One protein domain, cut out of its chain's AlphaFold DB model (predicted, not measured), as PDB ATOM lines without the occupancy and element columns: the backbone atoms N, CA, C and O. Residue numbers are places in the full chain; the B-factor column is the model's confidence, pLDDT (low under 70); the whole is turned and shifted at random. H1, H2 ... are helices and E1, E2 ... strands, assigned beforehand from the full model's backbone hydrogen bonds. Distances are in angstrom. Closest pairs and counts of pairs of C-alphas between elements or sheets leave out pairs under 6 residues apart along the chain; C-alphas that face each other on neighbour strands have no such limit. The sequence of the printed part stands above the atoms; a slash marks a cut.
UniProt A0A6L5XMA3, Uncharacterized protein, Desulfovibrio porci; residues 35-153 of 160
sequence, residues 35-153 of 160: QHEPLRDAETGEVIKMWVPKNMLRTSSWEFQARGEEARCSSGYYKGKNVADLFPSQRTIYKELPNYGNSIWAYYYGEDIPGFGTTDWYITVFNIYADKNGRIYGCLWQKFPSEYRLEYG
ATOM      1  N   GLN A  35     188.813 132.465 102.879       56.25
ATOM      2  CA  GLN A  35     188.754 133.632 103.771       56.25
ATOM      3  C   GLN A  35     188.112 134.878 103.132       56.25
ATOM      4  O   GLN A  35     188.108 135.944 103.744       56.25
ATOM      5  N   HIS A  36     187.580 134.763 101.910       60.38
ATOM      6  CA  HIS A  36     187.118 135.897 101.102       60.38
ATOM      7  C   HIS A  36     185.748 135.636 100.490       60.38
ATOM      8  O   HIS A  36     185.394 134.488 100.205       60.38
ATOM      9  N   GLU A  37     185.007 136.714 100.216       65.81
ATOM     10  CA  GLU A  37     183.858 136.626  99.316       65.81
ATOM     11  C   GLU A  37     184.300 136.010  97.979       65.81
ATOM     12  O   GLU A  37     185.385 136.328  97.475       65.81
ATOM     13  N   PRO A  38     183.484 135.120  97.388       70.69
ATOM     14  CA  PRO A  38     183.830 134.489  96.128       70.69
ATOM     15  C   PRO A  38     184.040 135.559  95.057       70.69
ATOM     16  O   PRO A  38     183.136 136.348  94.771       70.69
ATOM     17  N   LEU A  39     185.227 135.567  94.444       72.75
ATOM     18  CA  LEU A  39     185.487 136.440  93.308       72.75
ATOM     19  C   LEU A  39     184.528 136.059  92.183       72.75
ATOM     20  O   LEU A  39     184.369 134.879  91.863       72.75
ATOM     21  N   ARG A  40     183.888 137.062  91.593       75.75
ATOM     22  CA  ARG A  40     182.985 136.874  90.464       75.75
ATOM     23  C   ARG A  40     183.622 137.412  89.207       75.75
ATOM     24  O   ARG A  40     184.254 138.469  89.236       75.75
ATOM     25  N   ASP A  41     183.435 136.681  88.122       68.69
ATOM     26  CA  ASP A  41     183.747 137.201  86.807       68.69
ATOM     27  C   ASP A  41     182.889 138.449  86.565       68.69
ATOM     28  O   ASP A  41     181.682 138.451  86.817       68.69
ATOM     29  N   ALA A  42     183.534 139.542  86.162       65.75
ATOM     30  CA  ALA A  42     182.867 140.830  86.018       65.75
ATOM     31  C   ALA A  42     181.860 140.849  84.856       65.75
ATOM     32  O   ALA A  42     180.999 141.726  84.823       65.75
ATOM     33  N   GLU A  43     181.968 139.905  83.917       66.19
ATOM     34  CA  GLU A  43     181.124 139.816  82.728       66.19
ATOM     35  C   GLU A  43     180.020 138.763  82.891       66.19
ATOM     36  O   GLU A  43     178.866 139.042  82.570       66.19
ATOM     37  N   THR A  44     180.329 137.577  83.424       70.00
ATOM     38  CA  THR A  44     179.339 136.495  83.596       70.00
ATOM     39  C   THR A  44     178.665 136.496  84.970       70.00
ATOM     40  O   THR A  44     177.598 135.904  85.136       70.00
ATOM     41  N   GLY A  45     179.268 137.135  85.976       73.94
ATOM     42  CA  GLY A  45     178.816 137.094  87.372       73.94
ATOM     43  C   GLY A  45     179.039 135.744  88.070       73.94
ATOM     44  O   GLY A  45     178.714 135.600  89.261       73.94
ATOM     45  N   GLU A  46     179.593 134.755  87.361       77.44
ATOM     46  CA  GLU A  46     179.879 133.426  87.891       77.44
ATOM     47  C   GLU A  46     181.011 133.471  88.914       77.44
ATOM     48  O   GLU A  46     181.945 134.267  88.815       77.44
ATOM     49  N   VAL A  47     180.931 132.590  89.913       79.25
ATOM     50  CA  VAL A  47     181.995 132.444  90.907       79.25
ATOM     51  C   VAL A  47     183.216 131.826  90.243       79.25
ATOM     52  O   VAL A  47     183.170 130.696  89.751       79.25
ATOM     53  N   ILE A  48     184.327 132.548  90.293       73.19
ATOM     54  CA  ILE A  48     185.605 132.056  89.817       73.19
ATOM     55  C   ILE A  48     186.173 131.108  90.872       73.19
ATOM     56  O   ILE A  48     186.453 131.494  92.007       73.19
ATOM     57  N   LYS A  49     186.341 129.844  90.485       76.19
ATOM     58  CA  LYS A  49     187.004 128.844  91.324       76.19
ATOM     59  C   LYS A  49     188.510 129.073  91.317       76.19
ATOM     60  O   LYS A  49     189.087 129.437  90.290       76.19
ATOM     61  N   MET A  50     189.149 128.802  92.452       83.62
ATOM     62  CA  MET A  50     190.603 128.768  92.515       83.62
ATOM     63  C   MET A  50     191.142 127.680  91.590       83.62
ATOM     64  O   MET A  50     190.647 126.553  91.566       83.62
ATOM     65  N   TRP A  51     192.174 128.027  90.840       86.81
ATOM     66  CA  TRP A  51     192.931 127.117  90.013       86.81
ATOM     67  C   TRP A  51     194.242 126.752  90.708       86.81
ATOM     68  O   TRP A  51     195.044 127.617  91.068       86.81
ATOM     69  N   VAL A  52     194.460 125.448  90.872       86.94
ATOM     70  CA  VAL A  52     195.672 124.883  91.465       86.94
ATOM     71  C   VAL A  52     196.439 124.131  90.370       86.94
ATOM     72  O   VAL A  52     195.997 123.058  89.951       86.94
ATOM     73  N   PRO A  53     197.573 124.657  89.877       83.62
ATOM     74  CA  PRO A  53     198.350 123.989  88.841       83.62
ATOM     75  C   PRO A  53     199.072 122.751  89.391       83.62
ATOM     76  O   PRO A  53     199.795 122.819  90.389       83.62
ATOM     77  N   LYS A  54     198.917 121.610  88.709       83.31
ATOM     78  CA  LYS A  54     199.489 120.318  89.127       83.31
ATOM     79  C   LYS A  54     201.020 120.314  89.105       83.31
ATOM     80  O   LYS A  54     201.657 119.865  90.060       83.31
ATOM     81  N   ASN A  55     201.610 120.852  88.033       75.56
ATOM     82  CA  ASN A  55     203.050 120.780  87.746       75.56
ATOM     83  C   ASN A  55     203.759 122.131  87.928       75.56
ATOM     84  O   ASN A  55     204.427 122.617  87.020       75.56
ATOM     85  N   MET A  56     203.608 122.748  89.096       71.12
ATOM     86  CA  MET A  56     204.328 123.972  89.454       71.12
ATOM     87  C   MET A  56     205.542 123.645  90.341       71.12
ATOM     88  O   MET A  56     205.496 122.725  91.161       71.12
ATOM     89  N   LEU A  57     206.653 124.360  90.138       63.94
ATOM     90  CA  LEU A  57     207.864 124.210  90.948       63.94
ATOM     91  C   LEU A  57     207.661 124.869  92.314       63.94
ATOM     92  O   LEU A  57     207.225 126.014  92.401       63.94
ATOM     93  N   ARG A  58     208.014 124.160  93.394       62.72
ATOM     94  CA  ARG A  58     207.922 124.700  94.755       62.72
ATOM     95  C   ARG A  58     209.032 125.704  94.992       62.72
ATOM     96  O   ARG A  58     210.162 125.321  95.277       62.72
ATOM     97  N   THR A  59     208.686 126.983  94.967       64.44
ATOM     98  CA  THR A  59     209.481 128.011  95.629       64.44
ATOM     99  C   THR A  59     209.246 127.901  97.129       64.44
ATOM    100  O   THR A  59     208.218 128.329  97.650       64.44
ATOM    101  N   SER A  60     210.191 127.259  97.820       61.06
ATOM    102  CA  SER A  60     210.278 127.387  99.273       61.06
ATOM    103  C   SER A  60     210.575 128.848  99.594       61.06
ATOM    104  O   SER A  60     211.497 129.427  99.013       61.06
ATOM    105  N   SER A  61     209.791 129.450 100.476       67.00
ATOM    106  CA  SER A  61     210.029 130.800 100.972       67.00
ATOM    107  C   SER A  61     209.933 130.809 102.482       67.00
ATOM    108  O   SER A  61     209.428 129.877 103.099       67.00
ATOM    109  N   TRP A  62     210.366 131.905 103.083       68.19
ATOM    110  CA  TRP A  62     210.085 132.135 104.488       68.19
ATOM    111  C   TRP A  62     208.588 132.390 104.700       68.19
ATOM    112  O   TRP A  62     207.956 133.034 103.857       68.19
ATOM    113  N   GLU A  63     208.042 131.956 105.840       73.50
ATOM    114  CA  GLU A  63     206.629 132.165 106.200       73.50
ATOM    115  C   GLU A  63     206.230 133.647 106.088       73.50
ATOM    116  O   GLU A  63     205.197 133.982 105.517       73.50
ATOM    117  N   PHE A  64     207.090 134.574 106.529       76.69
ATOM    118  CA  PHE A  64     206.783 136.008 106.462       76.69
ATOM    119  C   PHE A  64     206.518 136.513 105.031       76.69
ATOM    120  O   PHE A  64     205.787 137.489 104.853       76.69
ATOM    121  N   GLN A  65     207.103 135.879 104.007       80.25
ATOM    122  CA  GLN A  65     206.870 136.250 102.608       80.25
ATOM    123  C   GLN A  65     205.467 135.830 102.179       80.25
ATOM    124  O   GLN A  65     204.739 136.650 101.624       80.25
ATOM    125  N   ALA A  66     205.069 134.603 102.514       81.00
ATOM    126  CA  ALA A  66     203.725 134.104 102.263       81.00
ATOM    127  C   ALA A  66     202.670 134.952 102.990       81.00
ATOM    128  O   ALA A  66     201.752 135.446 102.343       81.00
ATOM    129  N   ARG A  67     202.863 135.262 104.281       84.88
ATOM    130  CA  ARG A  67     201.952 136.147 105.040       84.88
ATOM    131  C   ARG A  67     201.848 137.554 104.459       84.88
ATOM    132  O   ARG A  67     200.764 138.135 104.414       84.88
ATOM    133  N   GLY A  68     202.964 138.115 103.998       88.50
ATOM    134  CA  GLY A  68     202.963 139.414 103.327       88.50
ATOM    135  C   GLY A  68     202.139 139.401 102.037       88.50
ATOM    136  O   GLY A  68     201.429 140.360 101.738       88.50
ATOM    137  N   GLU A  69     202.200 138.304 101.290       89.38
ATOM    138  CA  GLU A  69     201.455 138.109 100.047       89.38
ATOM    139  C   GLU A  69     199.965 137.833 100.296       89.38
ATOM    140  O   GLU A  69     199.116 138.427  99.627       89.38
ATOM    141  N   GLU A  70     199.629 137.056 101.332       89.62
ATOM    142  CA  GLU A  70     198.258 136.888 101.840       89.62
ATOM    143  C   GLU A  70     197.634 138.256 102.156       89.62
ATOM    144  O   GLU A  70     196.532 138.565 101.692       89.62
ATOM    145  N   ALA A  71     198.360 139.129 102.861       89.31
ATOM    146  CA  ALA A  71     197.896 140.474 103.198       89.31
ATOM    147  C   ALA A  71     197.719 141.376 101.960       89.31
ATOM    148  O   ALA A  71     196.723 142.099 101.852       89.31
ATOM    149  N   ARG A  72     198.644 141.332 100.991       91.44
ATOM    150  CA  ARG A  72     198.519 142.087  99.726       91.44
ATOM    151  C   ARG A  72     197.307 141.634  98.921       91.44
ATOM    152  O   ARG A  72     196.533 142.468  98.455       91.44
ATOM    153  N   CYS A  73     197.118 140.326  98.789       90.44
ATOM    154  CA  CYS A  73     195.977 139.764  98.081       90.44
ATOM    155  C   CYS A  73     194.655 140.173  98.752       90.44
ATOM    156  O   CYS A  73     193.784 140.742  98.096       90.44
ATOM    157  N   SER A  74     194.565 140.000 100.074       87.94
ATOM    158  CA  SER A  74     193.363 140.290 100.873       87.94
ATOM    159  C   SER A  74     192.997 141.776 100.908       87.94
ATOM    160  O   SER A  74     191.825 142.130 100.918       87.94
ATOM    161  N   SER A  75     193.991 142.669 100.906       89.31
ATOM    162  CA  SER A  75     193.764 144.124 100.900       89.31
ATOM    163  C   SER A  75     193.373 144.682  99.529       89.31
ATOM    164  O   SER A  75     193.109 145.877  99.403       89.31
ATOM    165  N   GLY A  76     193.360 143.848  98.483       88.38
ATOM    166  CA  GLY A  76     193.125 144.294  97.114       88.38
ATOM    167  C   GLY A  76     194.293 145.087  96.521       88.38
ATOM    168  O   GLY A  76     194.100 145.754  95.507       88.38
ATOM    169  N   TYR A  77     195.500 144.998  97.100       92.94
ATOM    170  CA  TYR A  77     196.704 145.710  96.642       92.94
ATOM    171  C   TYR A  77     196.973 145.536  95.139       92.94
ATOM    172  O   TYR A  77     197.462 146.450  94.476       92.94
ATOM    173  N   TYR A  78     196.650 144.361  94.596       92.94
ATOM    174  CA  TYR A  78     196.855 144.037  93.188       92.94
ATOM    175  C   TYR A  78     195.838 144.676  92.239       92.94
ATOM    176  O   TYR A  78     196.123 144.832  91.054       92.94
ATOM    177  N   LYS A  79     194.659 145.064  92.732       92.06
ATOM    178  CA  LYS A  79     193.553 145.536  91.898       92.06
ATOM    179  C   LYS A  79     193.925 146.830  91.171       92.06
ATOM    180  O   LYS A  79     194.388 147.792  91.776       92.06
ATOM    181  N   GLY A  80     193.699 146.857  89.861       91.81
ATOM    182  CA  GLY A  80     193.989 147.994  88.986       91.81
ATOM    183  C   GLY A  80     195.435 148.084  88.489       91.81
ATOM    184  O   GLY A  80     195.689 148.872  87.582       91.81
ATOM    185  N   LYS A  81     196.365 147.279  89.019       95.69
ATOM    186  CA  LYS A  81     197.744 147.188  88.506       95.69
ATOM    187  C   LYS A  81     197.798 146.364  87.221       95.69
ATOM    188  O   LYS A  81     196.852 145.634  86.913       95.69
ATOM    189  N   ASN A  82     198.898 146.458  86.476       95.75
ATOM    190  CA  ASN A  82     199.137 145.566  85.351       95.75
ATOM    191  C   ASN A  82     199.938 144.341  85.807       95.75
ATOM    192  O   ASN A  82     200.821 144.445  86.657       95.75
ATOM    193  N   VAL A  83     199.666 143.177  85.221       92.25
ATOM    194  CA  VAL A  83     200.458 141.970  85.476       92.25
ATOM    195  C   VAL A  83     201.931 142.191  85.172       92.25
ATOM    196  O   VAL A  83     202.763 141.723  85.934       92.25
ATOM    197  N   ALA A  84     202.282 142.969  84.145       92.31
ATOM    198  CA  ALA A  84     203.671 143.284  83.815       92.31
ATOM    199  C   ALA A  84     204.466 143.889  84.991       92.31
ATOM    200  O   ALA A  84     205.679 143.684  85.058       92.31
ATOM    201  N   ASP A  85     203.784 144.547  85.937       91.94
ATOM    202  CA  ASP A  85     204.378 145.164  87.129       91.94
ATOM    203  C   ASP A  85     204.659 144.157  88.259       91.94
ATOM    204  O   ASP A  85     205.333 144.484  89.237       91.94
ATOM    205  N   LEU A  86     204.129 142.934  88.160       89.19
ATOM    206  CA  LEU A  86     204.382 141.870  89.127       89.19
ATOM    207  C   LEU A  86     205.808 141.339  88.992       89.19
ATOM    208  O   LEU A  86     206.389 141.316  87.895       89.19
ATOM    209  N   PHE A  87     206.336 140.826  90.106       87.25
ATOM    210  CA  PHE A  87     207.645 140.190  90.109       87.25
ATOM    211  C   PHE A  87     207.685 139.043  89.090       87.25
ATOM    212  O   PHE A  87     206.709 138.299  88.973       87.25
ATOM    213  N   PRO A  88     208.811 138.840  88.378       83.75
ATOM    214  CA  PRO A  88     208.924 137.768  87.392       83.75
ATOM    215  C   PRO A  88     208.543 136.385  87.937       83.75
ATOM    216  O   PRO A  88     207.902 135.608  87.238       83.75
ATOM    217  N   SER A  89     208.855 136.100  89.206       79.38
ATOM    218  CA  SER A  89     208.491 134.847  89.882       79.38
ATOM    219  C   SER A  89     206.978 134.621  89.997       79.38
ATOM    220  O   SER A  89     206.530 133.480  89.920       79.38
ATOM    221  N   GLN A  90     206.187 135.691  90.121       84.88
ATOM    222  CA  GLN A  90     204.721 135.651  90.219       84.88
ATOM    223  C   GLN A  90     204.039 135.498  88.850       84.88
ATOM    224  O   GLN A  90     202.824 135.329  88.778       84.88
ATOM    225  N   ARG A  91     204.810 135.565  87.756       82.94
ATOM    226  CA  ARG A  91     204.317 135.532  86.370       82.94
ATOM    227  C   ARG A  91     204.761 134.312  85.575       82.94
ATOM    228  O   ARG A  91     204.753 134.334  84.349       82.94
ATOM    229  N   THR A  92     205.170 133.262  86.267       77.88
ATOM    230  CA  THR A  92     205.763 132.082  85.634       77.88
ATOM    231  C   THR A  92     204.725 131.127  85.063       77.88
ATOM    232  O   THR A  92     204.978 130.510  84.037       77.88
ATOM    233  N   ILE A  93     203.563 130.988  85.704       84.62
ATOM    234  CA  ILE A  93     202.538 130.019  85.306       84.62
ATOM    235  C   ILE A  93     201.200 130.728  85.207       84.62
ATOM    236  O   ILE A  93     200.757 131.381  86.154       84.62
ATOM    237  N   TYR A  94     200.554 130.597  84.053       87.25
ATOM    238  CA  TYR A  94     199.272 131.229  83.787       87.25
ATOM    239  C   TYR A  94     198.447 130.430  82.795       87.25
ATOM    240  O   TYR A  94     199.003 129.825  81.882       87.25
ATOM    241  N   LYS A  95     197.123 130.520  82.925       86.19
ATOM    242  CA  LYS A  95     196.188 130.013  81.925       86.19
ATOM    243  C   LYS A  95     195.308 131.114  81.364       86.19
ATOM    244  O   LYS A  95     194.807 131.956  82.108       86.19
ATOM    245  N   GLU A  96     195.085 131.054  80.058       85.25
ATOM    246  CA  GLU A  96     194.091 131.869  79.366       85.25
ATOM    247  C   GLU A  96     192.708 131.234  79.553       85.25
ATOM    248  O   GLU A  96     192.513 130.038  79.321       85.25
ATOM    249  N   LEU A  97     191.744 132.037  79.988       77.81
ATOM    250  CA  LEU A  97     190.345 131.657  80.067       77.81
ATOM    251  C   LEU A  97     189.690 131.789  78.683       77.81
ATOM    252  O   LEU A  97     189.983 132.736  77.941       77.81
ATOM    253  N   PRO A  98     188.788 130.861  78.320       67.12
ATOM    254  CA  PRO A  98     188.094 130.908  77.041       67.12
ATOM    255  C   PRO A  98     187.222 132.166  76.894       67.12
ATOM    256  O   PRO A  98     186.869 132.832  77.865       67.12
ATOM    257  N   ASN A  99     186.859 132.460  75.643       61.12
ATOM    258  CA  ASN A  99     185.932 133.507  75.190       61.12
ATOM    259  C   ASN A  99     186.427 134.962  75.245       61.12
ATOM    260  O   ASN A  99     186.086 135.720  74.338       61.12
ATOM    261  N   TYR A 100     187.258 135.355  76.216       64.81
ATOM    262  CA  TYR A 100     187.547 136.788  76.434       64.81
ATOM    263  C   TYR A 100     189.031 137.158  76.513       64.81
ATOM    264  O   TYR A 100     189.365 138.342  76.534       64.81
ATOM    265  N   GLY A 101     189.932 136.171  76.520       75.06
ATOM    266  CA  GLY A 101     191.377 136.406  76.643       75.06
ATOM    267  C   GLY A 101     191.817 136.823  78.050       75.06
ATOM    268  O   GLY A 101     192.967 137.208  78.242       75.06
ATOM    269  N   ASN A 102     190.918 136.738  79.038       85.19
ATOM    270  CA  ASN A 102     191.262 136.889  80.449       85.19
ATOM    271  C   ASN A 102     192.272 135.816  80.846       85.19
ATOM    272  O   ASN A 102     192.285 134.726  80.280       85.19
ATOM    273  N   SER A 103     193.102 136.106  81.836       88.69
ATOM    274  CA  SER A 103     194.147 135.189  82.273       88.69
ATOM    275  C   SER A 103     194.175 135.062  83.790       88.69
ATOM    276  O   SER A 103     193.906 136.022  84.517       88.69
ATOM    277  N   ILE A 104     194.507 133.860  84.255       89.19
ATOM    278  CA  ILE A 104     194.782 133.565  85.662       89.19
ATOM    279  C   ILE A 104     196.264 133.236  85.776       89.19
ATOM    280  O   ILE A 104     196.697 132.224  85.228       89.19
ATOM    281  N   TRP A 105     197.028 134.047  86.506       89.88
ATOM    282  CA  TRP A 105     198.390 133.705  86.918       89.88
ATOM    283  C   TRP A 105     198.345 133.029  88.274       89.88
ATOM    284  O   TRP A 105     197.630 133.482  89.167       89.88
ATOM    285  N   ALA A 106     199.126 131.972  88.439       89.25
ATOM    286  CA  ALA A 106     199.244 131.266  89.696       89.25
ATOM    287  C   ALA A 106     200.696 131.253  90.179       89.25
ATOM    288  O   ALA A 106     201.629 131.111  89.390       89.25
ATOM    289  N   TYR A 107     200.872 131.361  91.491       86.12
ATOM    290  CA  TYR A 107     202.132 131.094  92.184       86.12
ATOM    291  C   TYR A 107     201.826 130.582  93.595       86.12
ATOM    292  O   TYR A 107     200.703 130.739  94.081       86.12
ATOM    293  N   TYR A 108     202.794 129.953  94.262       84.12
ATOM    294  CA  TYR A 108     202.623 129.540  95.653       84.12
ATOM    295  C   TYR A 108     203.907 129.631  96.468       84.12
ATOM    296  O   TYR A 108     205.022 129.625  95.939       84.12
ATOM    297  N   TYR A 109     203.715 129.631  97.783       81.69
ATOM    298  CA  TYR A 109     204.776 129.467  98.765       81.69
ATOM    299  C   TYR A 109     204.607 128.156  99.513       81.69
ATOM    300  O   TYR A 109     203.485 127.774  99.846       81.69
ATOM    301  N   GLY A 110     205.718 127.451  99.723       77.00
ATOM    302  CA  GLY A 110     205.769 126.316 100.638       77.00
ATOM    303  C   GLY A 110     206.096 126.797 102.045       77.00
ATOM    304  O   GLY A 110     207.043 127.562 102.206       77.00
ATOM    305  N   GLU A 111     205.341 126.331 103.034       69.81
ATOM    306  CA  GLU A 111     205.578 126.614 104.448       69.81
ATOM    307  C   GLU A 111     205.814 125.314 105.218       69.81
ATOM    308  O   GLU A 111     205.041 124.357 105.088       69.81
ATOM    309  N   ASP A 112     206.868 125.326 106.035       67.81
ATOM    310  CA  ASP A 112     207.137 124.326 107.062       67.81
ATOM    311  C   ASP A 112     206.453 124.741 108.357       67.81
ATOM    312  O   ASP A 112     206.780 125.787 108.919       67.81
ATOM    313  N   ILE A 113     205.538 123.915 108.863       62.81
ATOM    314  CA  ILE A 113     204.997 124.095 110.211       62.81
ATOM    315  C   ILE A 113     205.719 123.102 111.130       62.81
ATOM    316  O   ILE A 113     205.465 121.897 111.039       62.81
ATOM    317  N   PRO A 114     206.652 123.564 111.988       54.53
ATOM    318  CA  PRO A 114     207.348 122.679 112.908       54.53
ATOM    319  C   PRO A 114     206.374 122.142 113.964       54.53
ATOM    320  O   PRO A 114     205.849 122.895 114.784       54.53
ATOM    321  N   GLY A 115     206.152 120.829 113.950       51.34
ATOM    322  CA  GLY A 115     205.474 120.081 115.004       51.34
ATOM    323  C   GLY A 115     206.469 119.364 115.920       51.34
ATOM    324  O   GLY A 115     207.666 119.261 115.637       51.34
ATOM    325  N   PHE A 116     205.986 118.826 117.044       41.25
ATOM    326  CA  PHE A 116     206.797 117.963 117.909       41.25
ATOM    327  C   PHE A 116     207.078 116.625 117.205       41.25
ATOM    328  O   PHE A 116     206.295 115.685 117.301       41.25
ATOM    329  N   GLY A 117     208.215 116.542 116.509       52.28
ATOM    330  CA  GLY A 117     208.714 115.316 115.873       52.28
ATOM    331  C   GLY A 117     208.287 115.102 114.415       52.28
ATOM    332  O   GLY A 117     208.747 114.142 113.802       52.28
ATOM    333  N   THR A 118     207.466 115.991 113.848       56.03
ATOM    334  CA  THR A 118     207.048 115.978 112.436       56.03
ATOM    335  C   THR A 118     207.033 117.396 111.864       56.03
ATOM    336  O   THR A 118     206.845 118.368 112.595       56.03
ATOM    337  N   THR A 119     207.231 117.519 110.551       59.81
ATOM    338  CA  THR A 119     207.075 118.782 109.816       59.81
ATOM    339  C   THR A 119     205.925 118.616 108.838       59.81
ATOM    340  O   THR A 119     206.030 117.810 107.909       59.81
ATOM    341  N   ASP A 120     204.848 119.372 109.039       65.88
ATOM    342  CA  ASP A 120     203.743 119.397 108.088       65.88
ATOM    343  C   ASP A 120     204.026 120.437 107.004       65.88
ATOM    344  O   ASP A 120     204.321 121.600 107.287       65.88
ATOM    345  N   TRP A 121     203.918 120.004 105.750       73.62
ATOM    346  CA  TRP A 121     204.168 120.846 104.588       73.62
ATOM    347  C   TRP A 121     202.860 121.354 104.006       73.62
ATOM    348  O   TRP A 121     202.067 120.580 103.455       73.62
ATOM    349  N   TYR A 122     202.684 122.670 104.036       79.81
ATOM    350  CA  TYR A 122     201.559 123.346 103.402       79.81
ATOM    351  C   TYR A 122     202.022 124.174 102.207       79.81
ATOM    352  O   TYR A 122     203.183 124.575 102.105       79.81
ATOM    353  N   ILE A 123     201.092 124.427 101.293       82.94
ATOM    354  CA  ILE A 123     201.252 125.392 100.212       82.94
ATOM    355  C   ILE A 123     200.159 126.450 100.314       82.94
ATOM    356  O   ILE A 123     198.988 126.116 100.487       82.94
ATOM    357  N   THR A 124     200.526 127.716 100.160       87.00
ATOM    358  CA  THR A 124     199.553 128.792  99.945       87.00
ATOM    359  C   THR A 124     199.556 129.152  98.471       87.00
ATOM    360  O   THR A 124     200.558 129.656  97.967       87.00
ATOM    361  N   VAL A 125     198.454 128.867  97.776       87.50
ATOM    362  CA  VAL A 125     198.283 129.150  96.346       87.50
ATOM    363  C   VAL A 125     197.636 130.513  96.182       87.50
ATOM    364  O   VAL A 125     196.631 130.801  96.824       87.50
ATOM    365  N   PHE A 126     198.191 131.320  95.285       90.19
ATOM    366  CA  PHE A 126     197.676 132.622  94.888       90.19
ATOM    367  C   PHE A 126     197.228 132.560  93.435       90.19
ATOM    368  O   PHE A 126     197.906 131.975  92.591       90.19
ATOM    369  N   ASN A 127     196.091 133.166  93.126       91.38
ATOM    370  CA  ASN A 127     195.589 133.355  91.775       91.38
ATOM    371  C   ASN A 127     195.390 134.849  91.535       91.38
ATOM    372  O   ASN A 127     194.592 135.486  92.222       91.38
ATOM    373  N   ILE A 128     196.106 135.397  90.558       92.81
ATOM    374  CA  ILE A 128     195.929 136.761  90.067       92.81
ATOM    375  C   ILE A 128     195.079 136.706  88.809       92.81
ATOM    376  O   ILE A 128     195.431 136.030  87.844       92.81
ATOM    377  N   TYR A 129     193.986 137.457  88.816       89.88
ATOM    378  CA  TYR A 129     193.028 137.494  87.725       89.88
ATOM    379  C   TYR A 129     193.167 138.808  86.969       89.88
ATOM    380  O   TYR A 129     193.020 139.881  87.566       89.88
ATOM    381  N   ALA A 130     193.445 138.732  85.669       91.62
ATOM    382  CA  ALA A 130     193.567 139.911  84.823       91.62
ATOM    383  C   ALA A 130     192.749 139.793  83.539       91.62
ATOM    384  O   ALA A 130     192.488 138.696  83.038       91.62
ATOM    385  N   ASP A 131     192.331 140.947  83.025       90.38
ATOM    386  CA  ASP A 131     191.679 141.033  81.723       90.38
ATOM    387  C   ASP A 131     192.679 140.808  80.574       90.38
ATOM    388  O   ASP A 131     193.889 140.702  80.791       90.38
ATOM    389  N   LYS A 132     192.184 140.747  79.334       88.69
ATOM    390  CA  LYS A 132     193.009 140.550  78.126       88.69
ATOM    391  C   LYS A 132     194.141 141.564  77.921       88.69
ATOM    392  O   LYS A 132     195.056 141.305  77.147       88.69
ATOM    393  N   ASN A 133     194.081 142.724  78.582       91.75
ATOM    394  CA  ASN A 133     195.124 143.749  78.523       91.75
ATOM    395  C   ASN A 133     196.111 143.632  79.701       91.75
ATOM    396  O   ASN A 133     196.981 144.486  79.883       91.75
ATOM    397  N   GLY A 134     195.958 142.601  80.533       91.31
ATOM    398  CA  GLY A 134     196.780 142.365  81.707       91.31
ATOM    399  C   GLY A 134     196.414 143.237  82.905       91.31
ATOM    400  O   GLY A 134     197.178 143.274  83.868       91.31
ATOM    401  N   ARG A 135     195.281 143.952  82.899       94.94
ATOM    402  CA  ARG A 135     194.863 144.736  84.069       94.94
ATOM    403  C   ARG A 135     194.219 143.814  85.096       94.94
ATOM    404  O   ARG A 135     193.221 143.145  84.822       94.94
ATOM    405  N   ILE A 136     194.788 143.805  86.293       93.62
ATOM    406  CA  ILE A 136     194.373 142.935  87.385       93.62
ATOM    407  C   ILE A 136     193.055 143.442  87.965       93.62
ATOM    408  O   ILE A 136     192.938 144.604  88.365       93.62
ATOM    409  N   TYR A 137     192.062 142.564  88.050       89.69
ATOM    410  CA  TYR A 137     190.766 142.876  88.651       89.69
ATOM    411  C   TYR A 137     190.524 142.148  89.974       89.69
ATOM    412  O   TYR A 137     189.664 142.583  90.744       89.69
ATOM    413  N   GLY A 138     191.299 141.105  90.277       89.44
ATOM    414  CA  GLY A 138     191.157 140.355  91.518       89.44
ATOM    415  C   GLY A 138     192.380 139.521  91.872       89.44
ATOM    416  O   GLY A 138     193.235 139.233  91.034       89.44
ATOM    417  N   CYS A 139     192.433 139.128  93.139       90.56
ATOM    418  CA  CYS A 139     193.363 138.144  93.661       90.56
ATOM    419  C   CYS A 139     192.606 137.229  94.627       90.56
ATOM    420  O   CYS A 139     191.813 137.724  95.426       90.56
ATOM    421  N   LEU A 140     192.853 135.923  94.554       90.38
ATOM    422  CA  LEU A 140     192.411 134.953  95.555       90.38
ATOM    423  C   LEU A 140     193.613 134.180  96.078       90.38
ATOM    424  O   LEU A 140     194.547 133.902  95.326       90.38
ATOM    425  N   TRP A 141     193.567 133.793  97.349       89.62
ATOM    426  CA  TRP A 141     194.555 132.899  97.937       89.62
ATOM    427  C   TRP A 141     193.899 131.881  98.864       89.62
ATOM    428  O   TRP A 141     192.847 132.152  99.443       89.62
ATOM    429  N   GLN A 142     194.494 130.693  98.958       87.50
ATOM    430  CA  GLN A 142     194.044 129.636  99.863       87.50
ATOM    431  C   GLN A 142     195.209 128.714 100.215       87.50
ATOM    432  O   GLN A 142     196.105 128.468  99.403       87.50
ATOM    433  N   LYS A 143     195.184 128.208 101.448       86.69
ATOM    434  CA  LYS A 143     196.186 127.284 101.972       86.69
ATOM    435  C   LYS A 143     195.695 125.842 101.868       86.69
ATOM    436  O   LYS A 143     194.565 125.535 102.260       86.69
ATOM    437  N   PHE A 144     196.567 124.975 101.368       82.69
ATOM    438  CA  PHE A 144     196.330 123.553 101.144       82.69
ATOM    439  C   PHE A 144     197.471 122.717 101.734       82.69
ATOM    440  O   PHE A 144     198.608 123.195 101.795       82.69
ATOM    441  N   PRO A 145     197.222 121.452 102.101       83.38
ATOM    442  CA  PRO A 145     198.301 120.485 102.272       83.38
ATOM    443  C   PRO A 145     199.123 120.394 100.984       83.38
ATOM    444  O   PRO A 145     198.569 120.438  99.884       83.38
ATOM    445  N   SER A 146     200.441 120.242 101.095       76.50
ATOM    446  CA  SER A 146     201.325 120.240  99.921       76.50
ATOM    447  C   SER A 146     200.993 119.156  98.884       76.50
ATOM    448  O   SER A 146     201.216 119.364  97.688       76.50
ATOM    449  N   GLU A 147     200.413 118.036  99.318       79.88
ATOM    450  CA  GLU A 147     199.990 116.918  98.467       79.88
ATOM    451  C   GLU A 147     198.680 117.188  97.711       79.88
ATOM    452  O   GLU A 147     198.443 116.575  96.673       79.88
ATOM    453  N   TYR A 148     197.871 118.164  98.144       82.06
ATOM    454  CA  TYR A 148     196.570 118.480  97.542       82.06
ATOM    455  C   TYR A 148     196.663 118.713  96.029       82.06
ATOM    456  O   TYR A 148     195.838 118.226  95.258       82.06
ATOM    457  N   ARG A 149     197.710 119.405  95.564       80.44
ATOM    458  CA  ARG A 149     197.921 119.667  94.129       80.44
ATOM    459  C   ARG A 149     198.133 118.394  93.298       80.44
ATOM    460  O   ARG A 149     197.900 118.420  92.094       80.44
ATOM    461  N   LEU A 150     198.626 117.310  93.901       81.31
ATOM    462  CA  LEU A 150     198.906 116.059  93.192       81.31
ATOM    463  C   LEU A 150     197.603 115.338  92.839       81.31
ATOM    464  O   LEU A 150     197.481 114.779  91.746       81.31
ATOM    465  N   GLU A 151     196.633 115.409  93.747       81.56
ATOM    466  CA  GLU A 151     195.328 114.768  93.627       81.56
ATOM    467  C   GLU A 151     194.306 115.667  92.912       81.56
ATOM    468  O   GLU A 151     193.656 115.221  91.969       81.56
ATOM    469  N   TYR A 152     194.231 116.947  93.288       83.06
ATOM    470  CA  TYR A 152     193.177 117.877  92.855       83.06
ATOM    471  C   TYR A 152     193.647 118.961  91.876       83.06
ATOM    472  O   TYR A 152     192.824 119.677  91.305       83.06
ATOM    473  N   GLY A 153     194.959 119.107  91.675       83.00
ATOM    474  CA  GLY A 153     195.503 120.083  90.735       83.00
ATOM    475  C   GLY A 153     195.313 119.665  89.278       83.00
ATOM    476  O   GLY A 153     195.263 118.479  88.943       83.00
TER     477      GLY A 153
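Overview. This is residues 35 to 153 of the 160 residues of an uncharacterized protein of Desulfovibrio porci (UniProt A0A6L5XMA3). A twisted sheet of four strands has helix H1 over one face, and its long hairpin E2 and E3 makes the longest axis. The unnamed residues 35 to 62 pass the opposite face and lead round to H1. The printed part has 119 residues, under half of them in named elements, in the order H1 H2 E1 E2 E3 E4 H3, class mixed. The sheet, E1 E2 E3 E4, is antiparallel and a meander, each strand the antiparallel neighbour of the one before. It is compact, with a radius of gyration of the C-alphas of 14.6 A, but elongated, spanning 49 by 27 by 26 A.

Arrangement. H1, residues 63 to 74, is on the sheet of E1, residues 93 to 96, E2, residues 103 to 114, E3, residues 119 to 130, and E4, residues 136 to 145. Its height over the sheet is 8.5 A, and it lies over E3 and E4. It runs slantwise to the strands, only just, at 31 degrees to E3 on the local plane. The closest C-alphas of H1 and E4 are those of Cys 73 and Cys 139, 5.4 A. H2, residues 88 to 91, only grazes the sheet with residues 89 to 91. Within hydrogen-bond range are N 95 and O 104, 2.9 A, in hairpin E1 and E2, N 105 and O 128, 2.9 A, in hairpin E2 and E3, and N 127 and O 140, 2.8 A, in hairpin E3 and E4. H3, residues 148 to 152, is only just not on the sheet, with 4 pairs of C-alphas within 10 A. Every O i to N i+4 pair is within range in H1 and H3; H2 is too short for one.

Along the chain. H1 begins at C-alpha 63 (206.629, 132.165, 106.200) and is 16.4 A long. E2 measures 35.6 A, E3 35.4 A and E4 27.2 A. H3 ends at C-alpha 152 (193.177, 117.877, 92.855).

Size, cuts and confidence. The C-alphas farthest apart, of Asn 99 and Gly 117, are 50.1 A apart. The printed part has no cut, and the link H1 to H2 is long. pLDDT is under 70 in 25 residues, among them 57 to 62 and 111 to 120.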